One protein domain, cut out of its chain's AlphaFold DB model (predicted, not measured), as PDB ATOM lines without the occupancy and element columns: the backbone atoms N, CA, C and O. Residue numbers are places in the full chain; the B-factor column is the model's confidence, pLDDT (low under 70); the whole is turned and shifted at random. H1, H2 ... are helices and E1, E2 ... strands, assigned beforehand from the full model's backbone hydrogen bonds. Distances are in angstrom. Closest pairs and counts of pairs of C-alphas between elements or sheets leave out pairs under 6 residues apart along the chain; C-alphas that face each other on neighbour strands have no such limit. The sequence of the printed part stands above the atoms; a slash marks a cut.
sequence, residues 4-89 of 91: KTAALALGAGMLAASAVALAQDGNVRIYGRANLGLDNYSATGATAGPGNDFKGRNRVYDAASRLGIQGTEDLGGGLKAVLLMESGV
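AT A GLANCE: This is residues 4 to 89 of the 91 residues of the protein "Porin" of Betaproteobacteria bacterium (UniProt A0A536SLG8). A long, narrow ribbon of antiparallel strands has a twisted three-stranded sheet, E1, E4 and E5, at one end and the hairpin E2 and E3 continuing it at the other, with the only named helix, H1, sticking out from the ribbon. The printed part has 86 residues, with one named helix and five named strands in the order H1, E1, E2, E3, E4, E5; the larger sheet runs E1, E4, E5, the smaller E2, E3, both antiparallel. The class is mixed, helices and strands. The whole is extended, with a radius of gyration of the C-alphas of 22.7 A, and flat, spanning 72 by 41 by 12 A.

HOW THE PARTS SIT: In the larger sheet, E4, residues 66 to 76, is the inner strand between the edge strands E1, residues 28 to 33, and E5, residues 79 to 88. E4 and E5 form a hairpin, antiparallel at 170 degrees; N 69 and O 85 are 2.8 A apart, within hydrogen-bond range. E1 and E4 are antiparallel at 153 degrees, with N 29 and O 70 at 2.7 A. E1 runs on into E2, residues 36 to 43, across a break of 2 residues, at 25 degrees. E2 and E3, residues 54 to 62, form a hairpin, antiparallel at 165 degrees, with N 39 and O 59 at 2.9 A. E3 bends by 58 degrees at residue 57. H1, residues 4 to 17, is not on the larger sheet; every O i to N i+4 pair in it is within hydrogen-bond range.

IN THESE COORDINATES: E4 is 31.9 A long, E5 30.0 A, E2 22.7 A, E3 21.9 A, H1 20.3 A and E1 17.2 A. H1 begins at C-alpha 4, (-21.212, 40.818, 48.722), and E5 ends at C-alpha 88, (-0.243, 18.361, 42.235).

THE WHOLE: The C-alphas farthest apart, of Gly 49 and Gly 77, are 73.1 A apart. The printed part has no cut, and no link is long. Residues 4 to 18 stand free; residues 4 to 26 have pLDDT under 70.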
ATOM      1  N   LYS A   4     -21.560  42.201  48.367       51.62
ATOM      2  CA  LYS A   4     -21.212  40.818  48.722       51.62
ATOM      3  C   LYS A   4     -21.824  39.770  47.777       51.62
ATOM      4  O   LYS A   4     -21.187  38.757  47.519       51.62
ATOM      5  N   THR A   5     -23.015  40.013  47.221       49.50
ATOM      6  CA  THR A   5     -23.668  39.073  46.288       49.50
ATOM      7  C   THR A   5     -23.108  39.190  44.871       49.50
ATOM      8  O   THR A   5     -23.049  38.195  44.157       49.50
ATOM      9  N   ALA A   6     -22.630  40.376  44.478       53.84
ATOM     10  CA  ALA A   6     -21.937  40.572  43.202       53.84
ATOM     11  C   ALA A   6     -20.568  39.867  43.176       53.84
ATOM     12  O   ALA A   6     -20.225  39.228  42.185       53.84
ATOM     13  N   ALA A   7     -19.819  39.916  44.283       53.94
ATOM     14  CA  ALA A   7     -18.524  39.244  44.403       53.94
ATOM     15  C   ALA A   7     -18.634  37.708  44.327       53.94
ATOM     16  O   ALA A   7     -17.799  37.065  43.696       53.94
ATOM     17  N   LEU A   8     -19.684  37.118  44.911       52.22
ATOM     18  CA  LEU A   8     -19.921  35.671  44.850       52.22
ATOM     19  C   LEU A   8     -20.340  35.204  43.442       52.22
ATOM     20  O   LEU A   8     -19.895  34.155  42.987       52.22
ATOM     21  N   ALA A   9     -21.139  36.005  42.730       50.09
ATOM     22  CA  ALA A   9     -21.534  35.718  41.349       50.09
ATOM     23  C   ALA A   9     -20.358  35.841  40.360       50.09
ATOM     24  O   ALA A   9     -20.227  35.020  39.456       50.09
ATOM     25  N   LEU A  10     -19.463  36.817  40.564       53.78
ATOM     26  CA  LEU A  10     -18.228  36.959  39.783       53.78
ATOM     27  C   LEU A  10     -17.250  35.803  40.045       53.78
ATOM     28  O   LEU A  10     -16.689  35.258  39.099       53.78
ATOM     29  N   GLY A  11     -17.099  35.371  41.302       53.31
ATOM     30  CA  GLY A  11     -16.270  34.213  41.652       53.31
ATOM     31  C   GLY A  11     -16.779  32.902  41.040       53.31
ATOM     32  O   GLY A  11     -15.992  32.137  40.487       53.31
ATOM     33  N   ALA A  12     -18.096  32.672  41.064       50.84
ATOM     34  CA  ALA A  12     -18.716  31.502  40.436       50.84
ATOM     35  C   ALA A  12     -18.618  31.531  38.896       50.84
ATOM     36  O   ALA A  12     -18.385  30.497  38.276       50.84
ATOM     37  N   GLY A  13     -18.736  32.713  38.278       48.81
ATOM     38  CA  GLY A  13     -18.574  32.888  36.832       48.81
ATOM     39  C   GLY A  13     -17.136  32.679  36.346       48.81
ATOM     40  O   GLY A  13     -16.927  32.085  35.292       48.81
ATOM     41  N   MET A  14     -16.135  33.094  37.128       50.09
ATOM     42  CA  MET A  14     -14.720  32.873  36.798       50.09
ATOM     43  C   MET A  14     -14.300  31.401  36.927       50.09
ATOM     44  O   MET A  14     -13.497  30.934  36.126       50.09
ATOM     45  N   LEU A  15     -14.884  30.654  37.871       50.56
ATOM     46  CA  LEU A  15     -14.708  29.199  37.983       50.56
ATOM     47  C   LEU A  15     -15.398  28.430  36.841       50.56
ATOM     48  O   LEU A  15     -14.935  27.361  36.445       50.56
ATOM     49  N   ALA A  16     -16.484  28.976  36.285       48.41
ATOM     50  CA  ALA A  16     -17.158  28.409  35.117       48.41
ATOM     51  C   ALA A  16     -16.436  28.742  33.794       48.41
ATOM     52  O   ALA A  16     -16.462  27.941  32.860       48.41
ATOM     53  N   ALA A  17     -15.746  29.885  33.711       46.53
ATOM     54  CA  ALA A  17     -15.012  30.308  32.515       46.53
ATOM     55  C   ALA A  17     -13.734  29.486  32.250       46.53
ATOM     56  O   ALA A  17     -13.294  29.389  31.108       46.53
ATOM     57  N   SER A  18     -13.162  28.833  33.268       47.78
ATOM     58  CA  SER A  18     -12.024  27.911  33.108       47.78
ATOM     59  C   SER A  18     -12.381  26.558  32.471       47.78
ATOM     60  O   SER A  18     -11.490  25.743  32.253       47.78
ATOM     61  N   ALA A  19     -13.657  26.299  32.163       49.62
ATOM     62  CA  ALA A  19     -14.102  25.026  31.592       49.62
ATOM     63  C   ALA A  19     -14.191  25.011  30.056       49.62
ATOM     64  O   ALA A  19     -14.457  23.957  29.483       49.62
ATOM     65  N   VAL A  20     -13.939  26.130  29.366       47.00
ATOM     66  CA  VAL A  20     -13.938  26.171  27.891       47.00
ATOM     67  C   VAL A  20     -12.526  25.948  27.346       47.00
ATOM     68  O   VAL A  20     -11.989  26.736  26.572       47.00
ATOM     69  N   ALA A  21     -11.897  24.847  27.760       47.22
ATOM     70  CA  ALA A  21     -10.854  24.263  26.934       47.22
ATOM     71  C   ALA A  21     -11.549  23.784  25.655       47.22
ATOM     72  O   ALA A  21     -12.292  22.806  25.679       47.22
ATOM     73  N   LEU A  22     -11.377  24.531  24.564       46.28
ATOM     74  CA  LEU A  22     -11.834  24.162  23.226       46.28
ATOM     75  C   LEU A  22     -11.070  22.902  22.775       46.28
ATOM     76  O   LEU A  22     -10.127  22.975  21.993       46.28
ATOM     77  N   ALA A  23     -11.448  21.738  23.309       46.78
ATOM     78  CA  ALA A  23     -11.075  20.433  22.788       46.78
ATOM     79  C   ALA A  23     -11.857  20.248  21.486       46.78
ATOM     80  O   ALA A  23     -12.990  19.774  21.478       46.78
ATOM     81  N   GLN A  24     -11.278  20.741  20.394       44.81
ATOM     82  CA  GLN A  24     -11.909  20.796  19.076       44.81
ATOM     83  C   GLN A  24     -12.160  19.403  18.459       44.81
ATOM     84  O   GLN A  24     -12.790  19.311  17.412       44.81
ATOM     85  N   ASP A  25     -11.729  18.335  19.135       54.00
ATOM     86  CA  ASP A  25     -12.070  16.941  18.867       54.00
ATOM     87  C   ASP A  25     -12.088  16.224  20.232       54.00
ATOM     88  O   ASP A  25     -11.146  16.384  21.009       54.00
ATOM     89  N   GLY A  26     -13.155  15.514  20.607       60.81
ATOM     90  CA  GLY A  26     -13.468  15.093  21.995       60.81
ATOM     91  C   GLY A  26     -12.502  14.108  22.685       60.81
ATOM     92  O   GLY A  26     -12.863  13.483  23.682       60.81
ATOM     93  N   ASN A  27     -11.287  13.961  22.169       75.50
ATOM     94  CA  ASN A  27     -10.280  12.986  22.564       75.50
ATOM     95  C   ASN A  27      -9.352  13.453  23.690       75.50
ATOM     96  O   ASN A  27      -8.595  12.632  24.203       75.50
ATOM     97  N   VAL A  28      -9.394  14.729  24.094       84.56
ATOM     98  CA  VAL A  28      -8.604  15.271  25.214       84.56
ATOM     99  C   VAL A  28      -9.524  15.879  26.269       84.56
ATOM    100  O   VAL A  28     -10.379  16.711  25.975       84.56
ATOM    101  N   ARG A  29      -9.321  15.484  27.526       85.94
ATOM    102  CA  ARG A  29     -10.097  15.891  28.694       85.94
ATOM    103  C   ARG A  29      -9.188  16.400  29.801       85.94
ATOM    104  O   ARG A  29      -8.278  15.705  30.249       85.94
ATOM    105  N   ILE A  30      -9.515  17.579  30.312       90.12
ATOM    106  CA  ILE A  30      -8.953  18.088  31.564       90.12
ATOM    107  C   ILE A  30      -9.789  17.530  32.718       90.12
ATOM    108  O   ILE A  30     -11.021  17.564  32.683       90.12
ATOM    109  N   TYR A  31      -9.131  16.985  33.733       90.19
ATOM    110  CA  TYR A  31      -9.770  16.444  34.928       90.19
ATOM    111  C   TYR A  31      -8.981  16.841  36.174       90.19
ATOM    112  O   TYR A  31      -7.822  17.228  36.098       90.19
ATOM    113  N   GLY A  32      -9.592  16.743  37.350       92.56
ATOM    114  CA  GLY A  32      -8.892  17.042  38.590       92.56
ATOM    115  C   GLY A  32      -9.691  16.666  39.825       92.56
ATOM    116  O   GLY A  32     -10.844  16.240  39.740       92.56
ATOM    117  N   ARG A  33      -9.054  16.823  40.982       92.50
ATOM    118  CA  ARG A  33      -9.669  16.694  42.302       92.50
ATOM    119  C   ARG A  33      -9.179  17.841  43.172       92.50
ATOM    120  O   ARG A  33      -7.974  17.976  43.366       92.50
ATOM    121  N   ALA A  34     -10.117  18.602  43.725       92.44
ATOM    122  CA  ALA A  34      -9.858  19.506  44.836       92.44
ATOM    123  C   ALA A  34     -10.143  18.763  46.146       92.44
ATOM    124  O   ALA A  34     -11.225  18.196  46.306       92.44
ATOM    125  N   ASN A  35      -9.171  18.729  47.054       93.06
ATOM    126  CA  ASN A  35      -9.294  18.094  48.357       93.06
ATOM    127  C   ASN A  35      -8.735  19.019  49.439       93.06
ATOM    128  O   ASN A  35      -7.548  19.339  49.439       93.06
ATOM    129  N   LEU A  36      -9.598  19.452  50.354       92.56
ATOM    130  CA  LEU A  36      -9.270  20.420  51.395       92.56
ATOM    131  C   LEU A  36      -9.534  19.802  52.766       92.56
ATOM    132  O   LEU A  36     -10.596  19.223  52.991       92.56
ATOM    133  N   GLY A  37      -8.571  19.957  53.670       93.44
ATOM    134  CA  GLY A  37      -8.676  19.546  55.065       93.44
ATOM    135  C   GLY A  37      -8.769  20.745  56.005       93.44
ATOM    136  O   GLY A  37      -8.192  21.807  55.748       93.44
ATOM    137  N   LEU A  38      -9.493  20.558  57.109       94.38
ATOM    138  CA  LEU A  38      -9.531  21.477  58.240       94.38
ATOM    139  C   LEU A  38      -9.255  20.682  59.513       94.38
ATOM    140  O   LEU A  38     -10.094  19.891  59.937       94.38
ATOM    141  N   ASP A  39      -8.122  20.971  60.141       93.88
ATOM    142  CA  ASP A  39      -7.721  20.343  61.395       93.88
ATOM    143  C   ASP A  39      -7.750  21.355  62.534       93.88
ATOM    144  O   ASP A  39      -7.365  22.516  62.365       93.88
ATOM    145  N   ASN A  40      -8.124  20.888  63.722       94.56
ATOM    146  CA  ASN A  40      -7.754  21.515  64.983       94.56
ATOM    147  C   ASN A  40      -6.791  20.568  65.705       94.56
ATOM    148  O   ASN A  40      -7.120  19.401  65.904       94.56
ATOM    149  N   TYR A  41      -5.604  21.051  66.074       93.12
ATOM    150  CA  TYR A  41      -4.622  20.240  66.795       93.12
ATOM    151  C   TYR A  41      -4.028  20.999  67.977       93.12
ATOM    152  O   TYR A  41      -3.765  22.202  67.903       93.12
ATOM    153  N   SER A  42      -3.791  20.266  69.061       94.12
ATOM    154  CA  SER A  42      -3.125  20.710  70.287       94.12
ATOM    155  C   SER A  42      -2.244  19.587  70.821       94.12
ATOM    156  O   SER A  42      -2.562  18.416  70.618       94.12
ATOM    157  N   ALA A  43      -1.184  19.929  71.547       92.69
ATOM    158  CA  ALA A  43      -0.349  18.956  72.244       92.69
ATOM    159  C   ALA A  43      -0.027  19.457  73.655       92.69
ATOM    160  O   ALA A  43       0.362  20.610  73.825       92.69
ATOM    161  N   THR A  44      -0.185  18.584  74.647       92.50
ATOM    162  CA  THR A  44       0.034  18.883  76.070       92.50
ATOM    163  C   THR A  44       1.034  17.911  76.681       92.50
ATOM    164  O   THR A  44       1.162  16.784  76.202       92.50
ATOM    165  N   GLY A  45       1.690  18.308  77.771       92.56
ATOM    166  CA  GLY A  45       2.651  17.457  78.480       92.56
ATOM    167  C   GLY A  45       4.097  17.664  78.031       92.56
ATOM    168  O   GLY A  45       4.893  16.726  78.066       92.56
ATOM    169  N   ALA A  46       4.451  18.877  77.599       92.44
ATOM    170  CA  ALA A  46       5.825  19.212  77.254       92.44
ATOM    171  C   ALA A  46       6.773  18.997  78.450       92.44
ATOM    172  O   ALA A  46       6.523  19.470  79.560       92.44
ATOM    173  N   THR A  47       7.919  18.347  78.217       93.69
ATOM    174  CA  THR A  47       8.938  18.090  79.255       93.69
ATOM    175  C   THR A  47       9.511  19.380  79.852       93.69
ATOM    176  O   THR A  47       9.891  19.408  81.016       93.69
ATOM    177  N   ALA A  48       9.517  20.474  79.081       93.19
ATOM    178  CA  ALA A  48       9.922  21.806  79.532       93.19
ATOM    179  C   ALA A  48       8.831  22.547  80.349       93.19
ATOM    180  O   ALA A  48       8.978  23.730  80.650       93.19
ATOM    181  N   GLY A  49       7.726  21.877  80.691       90.44
ATOM    182  CA  GLY A  49       6.624  22.398  81.499       90.44
ATOM    183  C   GLY A  49       5.449  22.968  80.683       90.44
ATOM    184  O   GLY A  49       5.605  23.253  79.493       90.44
ATOM    185  N   PRO A  50       4.279  23.201  81.319       85.56
ATOM    186  CA  PRO A  50       3.015  23.515  80.630       85.56
ATOM    187  C   PRO A  50       3.027  24.790  79.772       85.56
ATOM    188  O   PRO A  50       2.226  24.940  78.855       85.56
ATOM    189  N   GLY A  51       3.942  25.729  80.043       89.56
ATOM    190  CA  GLY A  51       4.115  26.939  79.227       89.56
ATOM    191  C   GLY A  51       4.605  26.663  77.801       89.56
ATOM    192  O   GLY A  51       4.459  27.525  76.937       89.56
ATOM    193  N   ASN A  52       5.147  25.467  77.557       90.62
ATOM    194  CA  ASN A  52       5.656  25.015  76.262       90.62
ATOM    195  C   ASN A  52       4.678  24.084  75.527       90.62
ATOM    196  O   ASN A  52       5.019  23.550  74.470       90.62
ATOM    197  N   ASP A  53       3.471  23.886  76.065       92.50
ATOM    198  CA  ASP A  53       2.433  23.108  75.400       92.50
ATOM    199  C   ASP A  53       1.977  23.797  74.106       92.50
ATOM    200  O   ASP A  53       1.849  25.025  74.002       92.50
ATOM    201  N   PHE A  54       1.691  22.984  73.093       90.38
ATOM    202  CA  PHE A  54       1.214  23.456  71.807       90.38
ATOM    203  C   PHE A  54      -0.278  23.771  71.914       90.38
ATOM    204  O   PHE A  54      -1.138  22.889  71.827       90.38
ATOM    205  N   LYS A  55      -0.585  25.052  72.129       87.94
ATOM    206  CA  LYS A  55      -1.967  25.540  72.213       87.94
ATOM    207  C   LYS A  55      -2.727  25.219  70.927       87.94
ATOM    208  O   LYS A  55      -2.159  25.299  69.840       87.94
ATOM    209  N   GLY A  56      -4.011  24.888  71.072       91.00
ATOM    210  CA  GLY A  56      -4.886  24.504  69.966       91.00
ATOM    211  C   GLY A  56      -4.844  25.498  68.807       91.00
ATOM    212  O   GLY A  56      -5.075  26.691  69.008       91.00
ATOM    213  N   ARG A  57      -4.555  25.012  67.596       91.12
ATOM    214  CA  ARG A  57      -4.583  25.821  66.371       91.12
ATOM    215  C   ARG A  57      -5.413  25.155  65.294       91.12
ATOM    216  O   ARG A  57      -5.362  23.942  65.115       91.12
ATOM    217  N   ASN A  58      -6.119  25.994  64.546       94.81
ATOM    218  CA  ASN A  58      -6.800  25.581  63.332       94.81
ATOM    219  C   ASN A  58      -5.830  25.660  62.156       94.81
ATOM    220  O   ASN A  58      -5.094  26.641  62.018       94.81
ATOM    221  N   ARG A  59      -5.855  24.653  61.290       92.31
ATOM    222  CA  ARG A  59      -5.116  24.630  60.031       92.31
ATOM    223  C   ARG A  59      -6.064  24.243  58.912       92.31
ATOM    224  O   ARG A  59      -6.653  23.172  58.947       92.31
ATOM    225  N   VAL A  60      -6.151  25.102  57.902       93.12
ATOM    226  CA  VAL A  60      -6.670  24.728  56.583       93.12
ATOM    227  C   VAL A  60      -5.484  24.291  55.743       93.12
ATOM    228  O   VAL A  60      -4.445  24.955  55.755       93.12
ATOM    229  N   TYR A  61      -5.608  23.173  55.046       92.38
ATOM    230  CA  TYR A  61      -4.540  22.675  54.193       92.38
ATOM    231  C   TYR A  61      -5.088  21.950  52.972       92.38
ATOM    232  O   TYR A  61      -6.232  21.497  52.945       92.38
ATOM    233  N   ASP A  62      -4.241  21.861  51.954       94.06
ATOM    234  CA  ASP A  62      -4.509  21.035  50.794       94.06
ATOM    235  C   ASP A  62      -4.179  19.570  51.094       94.06
ATOM    236  O   ASP A  62      -3.083  19.249  51.555       94.06
ATOM    237  N   ALA A  63      -5.130  18.681  50.822       92.38
ATOM    238  CA  ALA A  63      -5.005  17.249  51.041       92.38
ATOM    239  C   ALA A  63      -4.769  16.500  49.716       92.38
ATOM    240  O   ALA A  63      -5.523  15.591  49.355       92.38
ATOM    241  N   ALA A  64      -3.711  16.881  49.001       92.81
ATOM    242  CA  ALA A  64      -3.296  16.318  47.716       92.81
ATOM    243  C   ALA A  64      -4.281  16.594  46.564       92.81
ATOM    244  O   ALA A  64      -4.681  15.690  45.821       92.81
ATOM    245  N   SER A  65      -4.653  17.862  46.383       94.62
ATOM    246  CA  SER A  65      -5.333  18.300  45.167       94.62
ATOM    247  C   SER A  65      -4.442  18.119  43.944       94.62
ATOM    248  O   SER A  65      -3.217  18.297  43.989       94.62
ATOM    249  N   ARG A  66      -5.087  17.798  42.823       94.62
ATOM    250  CA  ARG A  66      -4.431  17.469  41.559       94.62
ATOM    251  C   ARG A  66      -5.242  17.904  40.356       94.62
ATOM    252  O   ARG A  66      -6.474  17.874  40.381       94.62
ATOM    253  N   LEU A  67      -4.527  18.238  39.295       94.81
ATOM    254  CA  LEU A  67      -5.065  18.549  37.983       94.81
ATOM    255  C   LEU A  67      -4.342  17.688  36.953       94.81
ATOM    256  O   LEU A  67      -3.133  17.487  37.043       94.81
ATOM    257  N   GLY A  68      -5.079  17.185  35.977       93.00
ATOM    258  CA  GLY A  68      -4.532  16.356  34.928       93.00
ATOM    259  C   GLY A  68      -5.192  16.578  33.579       93.00
ATOM    260  O   GLY A  68      -6.295  17.112  33.460       93.00
ATOM    261  N   ILE A  69      -4.473  16.144  32.556       92.94
ATOM    262  CA  ILE A  69      -4.896  16.097  31.167       92.94
ATOM    263  C   ILE A  69      -4.815  14.635  30.757       92.94
ATOM    264  O   ILE A  69      -3.764  14.000  30.867       92.94
ATOM    265  N   GLN A  70      -5.937  14.094  30.311       90.94
ATOM    266  CA  GLN A  70      -6.033  12.756  29.756       90.94
ATOM    267  C   GLN A  70      -6.452  12.865  28.300       90.94
ATOM    268  O   GLN A  70      -7.362  13.625  27.987       90.94
ATOM    269  N   GLY A  71      -5.850  12.072  27.426       89.44
ATOM    270  CA  GLY A  71      -6.325  11.938  26.061       89.44
ATOM    271  C   GLY A  71      -6.135  10.542  25.500       89.44
ATOM    272  O   GLY A  71      -5.313   9.770  25.997       89.44
ATOM    273  N   THR A  72      -6.914  10.218  24.475       87.94
ATOM    274  CA  THR A  72      -6.802   8.957  23.738       87.94
ATOM    275  C   THR A  72      -6.944   9.202  22.249       87.94
ATOM    276  O   THR A  72      -7.891   9.865  21.842       87.94
ATOM    277  N   GLU A  73      -6.065   8.622  21.445       86.31
ATOM    278  CA  GLU A  73      -6.094   8.724  19.986       86.31
ATOM    279  C   GLU A  73      -6.166   7.324  19.374       86.31
ATOM    280  O   GLU A  73      -5.509   6.397  19.852       86.31
ATOM    281  N   ASP A  74      -7.009   7.147  18.357       88.94
ATOM    282  CA  ASP A  74      -7.133   5.878  17.637       88.94
ATOM    283  C   ASP A  74      -5.960   5.728  16.661       88.94
ATOM    284  O   ASP A  74      -5.686   6.628  15.871       88.94
ATOM    285  N   LEU A  75      -5.264   4.593  16.722       89.00
ATOM    286  CA  LEU A  75      -4.144   4.280  15.829       89.00
ATOM    287  C   LEU A  75      -4.556   3.346  14.679       89.00
ATOM    288  O   LEU A  75      -3.716   2.943  13.874       89.00
ATOM    289  N   GLY A  76      -5.837   2.982  14.601       89.19
ATOM    290  CA  GLY A  76      -6.371   1.984  13.687       89.19
ATOM    291  C   GLY A  76      -6.182   0.553  14.195       89.19
ATOM    292  O   GLY A  76      -5.452   0.274  15.148       89.19
ATOM    293  N   GLY A  77      -6.887  -0.397  13.572       92.25
ATOM    294  CA  GLY A  77      -6.756  -1.826  13.891       92.25
ATOM    295  C   GLY A  77      -7.157  -2.208  15.324       92.25
ATOM    296  O   GLY A  77      -6.781  -3.278  15.793       92.25
ATOM    297  N   GLY A  78      -7.893  -1.340  16.024       91.56
ATOM    298  CA  GLY A  78      -8.282  -1.524  17.425       91.56
ATOM    299  C   GLY A  78      -7.242  -1.057  18.451       91.56
ATOM    300  O   GLY A  78      -7.474  -1.224  19.648       91.56
ATOM    301  N   LEU A  79      -6.120  -0.466  18.022       91.25
ATOM    302  CA  LEU A  79      -5.108   0.102  18.914       91.25
ATOM    303  C   LEU A  79      -5.408   1.564  19.261       91.25
ATOM    304  O   LEU A  79      -5.973   2.308  18.464       91.25
ATOM    305  N   LYS A  80      -4.976   1.993  20.453       90.12
ATOM    306  CA  LYS A  80      -5.106   3.380  20.916       90.12
ATOM    307  C   LYS A  80      -3.815   3.883  21.553       90.12
ATOM    308  O   LYS A  80      -3.224   3.180  22.371       90.12
ATOM    309  N   ALA A  81      -3.421   5.111  21.229       86.38
ATOM    310  CA  ALA A  81      -2.446   5.871  21.999       86.38
ATOM    311  C   ALA A  81      -3.141   6.537  23.188       86.38
ATOM    312  O   ALA A  81      -4.282   6.988  23.082       86.38
ATOM    313  N   VAL A  82      -2.452   6.603  24.326       90.44
ATOM    314  CA  VAL A  82      -2.972   7.214  25.554       90.44
ATOM    315  C   VAL A  82      -1.977   8.243  26.065       90.44
ATOM    316  O   VAL A  82      -0.787   7.962  26.186       90.44
ATOM    317  N   LEU A  83      -2.490   9.421  26.408       88.69
ATOM    318  CA  LEU A  83      -1.763  10.490  27.074       88.69
ATOM    319  C   LEU A  83      -2.342  10.680  28.474       88.69
ATOM    320  O   LEU A  83      -3.554  10.846  28.633       88.69
ATOM    321  N   LEU A  84      -1.475  10.707  29.483       91.00
ATOM    322  CA  LEU A  84      -1.841  11.101  30.835       91.00
ATOM    323  C   LEU A  84      -0.748  11.991  31.415       91.00
ATOM    324  O   LEU A  84       0.394  11.566  31.562       91.00
ATOM    325  N   MET A  85      -1.117  13.214  31.768       92.44
ATOM    326  CA  MET A  85      -0.282  14.108  32.560       92.44
ATOM    327  C   MET A  85      -1.073  14.516  33.793       92.44
ATOM    328  O   MET A  85      -2.190  14.999  33.661       92.44
ATOM    329  N   GLU A  86      -0.511  14.332  34.981       94.69
ATOM    330  CA  GLU A  86      -1.135  14.728  36.244       94.69
ATOM    331  C   GLU A  86      -0.117  15.489  37.090       94.69
ATOM    332  O   GLU A  86       1.058  15.126  37.144       94.69
ATOM    333  N   SER A  87      -0.567  16.561  37.735       94.44
ATOM    334  CA  SER A  87       0.254  17.396  38.599       94.44
ATOM    335  C   SER A  87      -0.492  17.763  39.876       94.44
ATOM    336  O   SER A  87      -1.702  18.011  39.867       94.44
ATOM    337  N   GLY A  88       0.246  17.800  40.983       94.12
ATOM    338  CA  GLY A  88      -0.243  18.361  42.235       94.12
ATOM    339  C   GLY A  88      -0.375  19.877  42.115       94.12
ATOM    340  O   GLY A  88       0.529  20.542  41.621       94.12
ATOM    341  N   VAL A  89      -1.492  20.427  42.587       90.31
ATOM    342  CA  VAL A  89      -1.744  21.885  42.580       90.31
ATOM    343  C   VAL A  89      -1.612  22.509  43.973       90.31
ATOM    344  O   VAL A  89      -2.144  23.582  44.244       90.31
TER     345      VAL A  89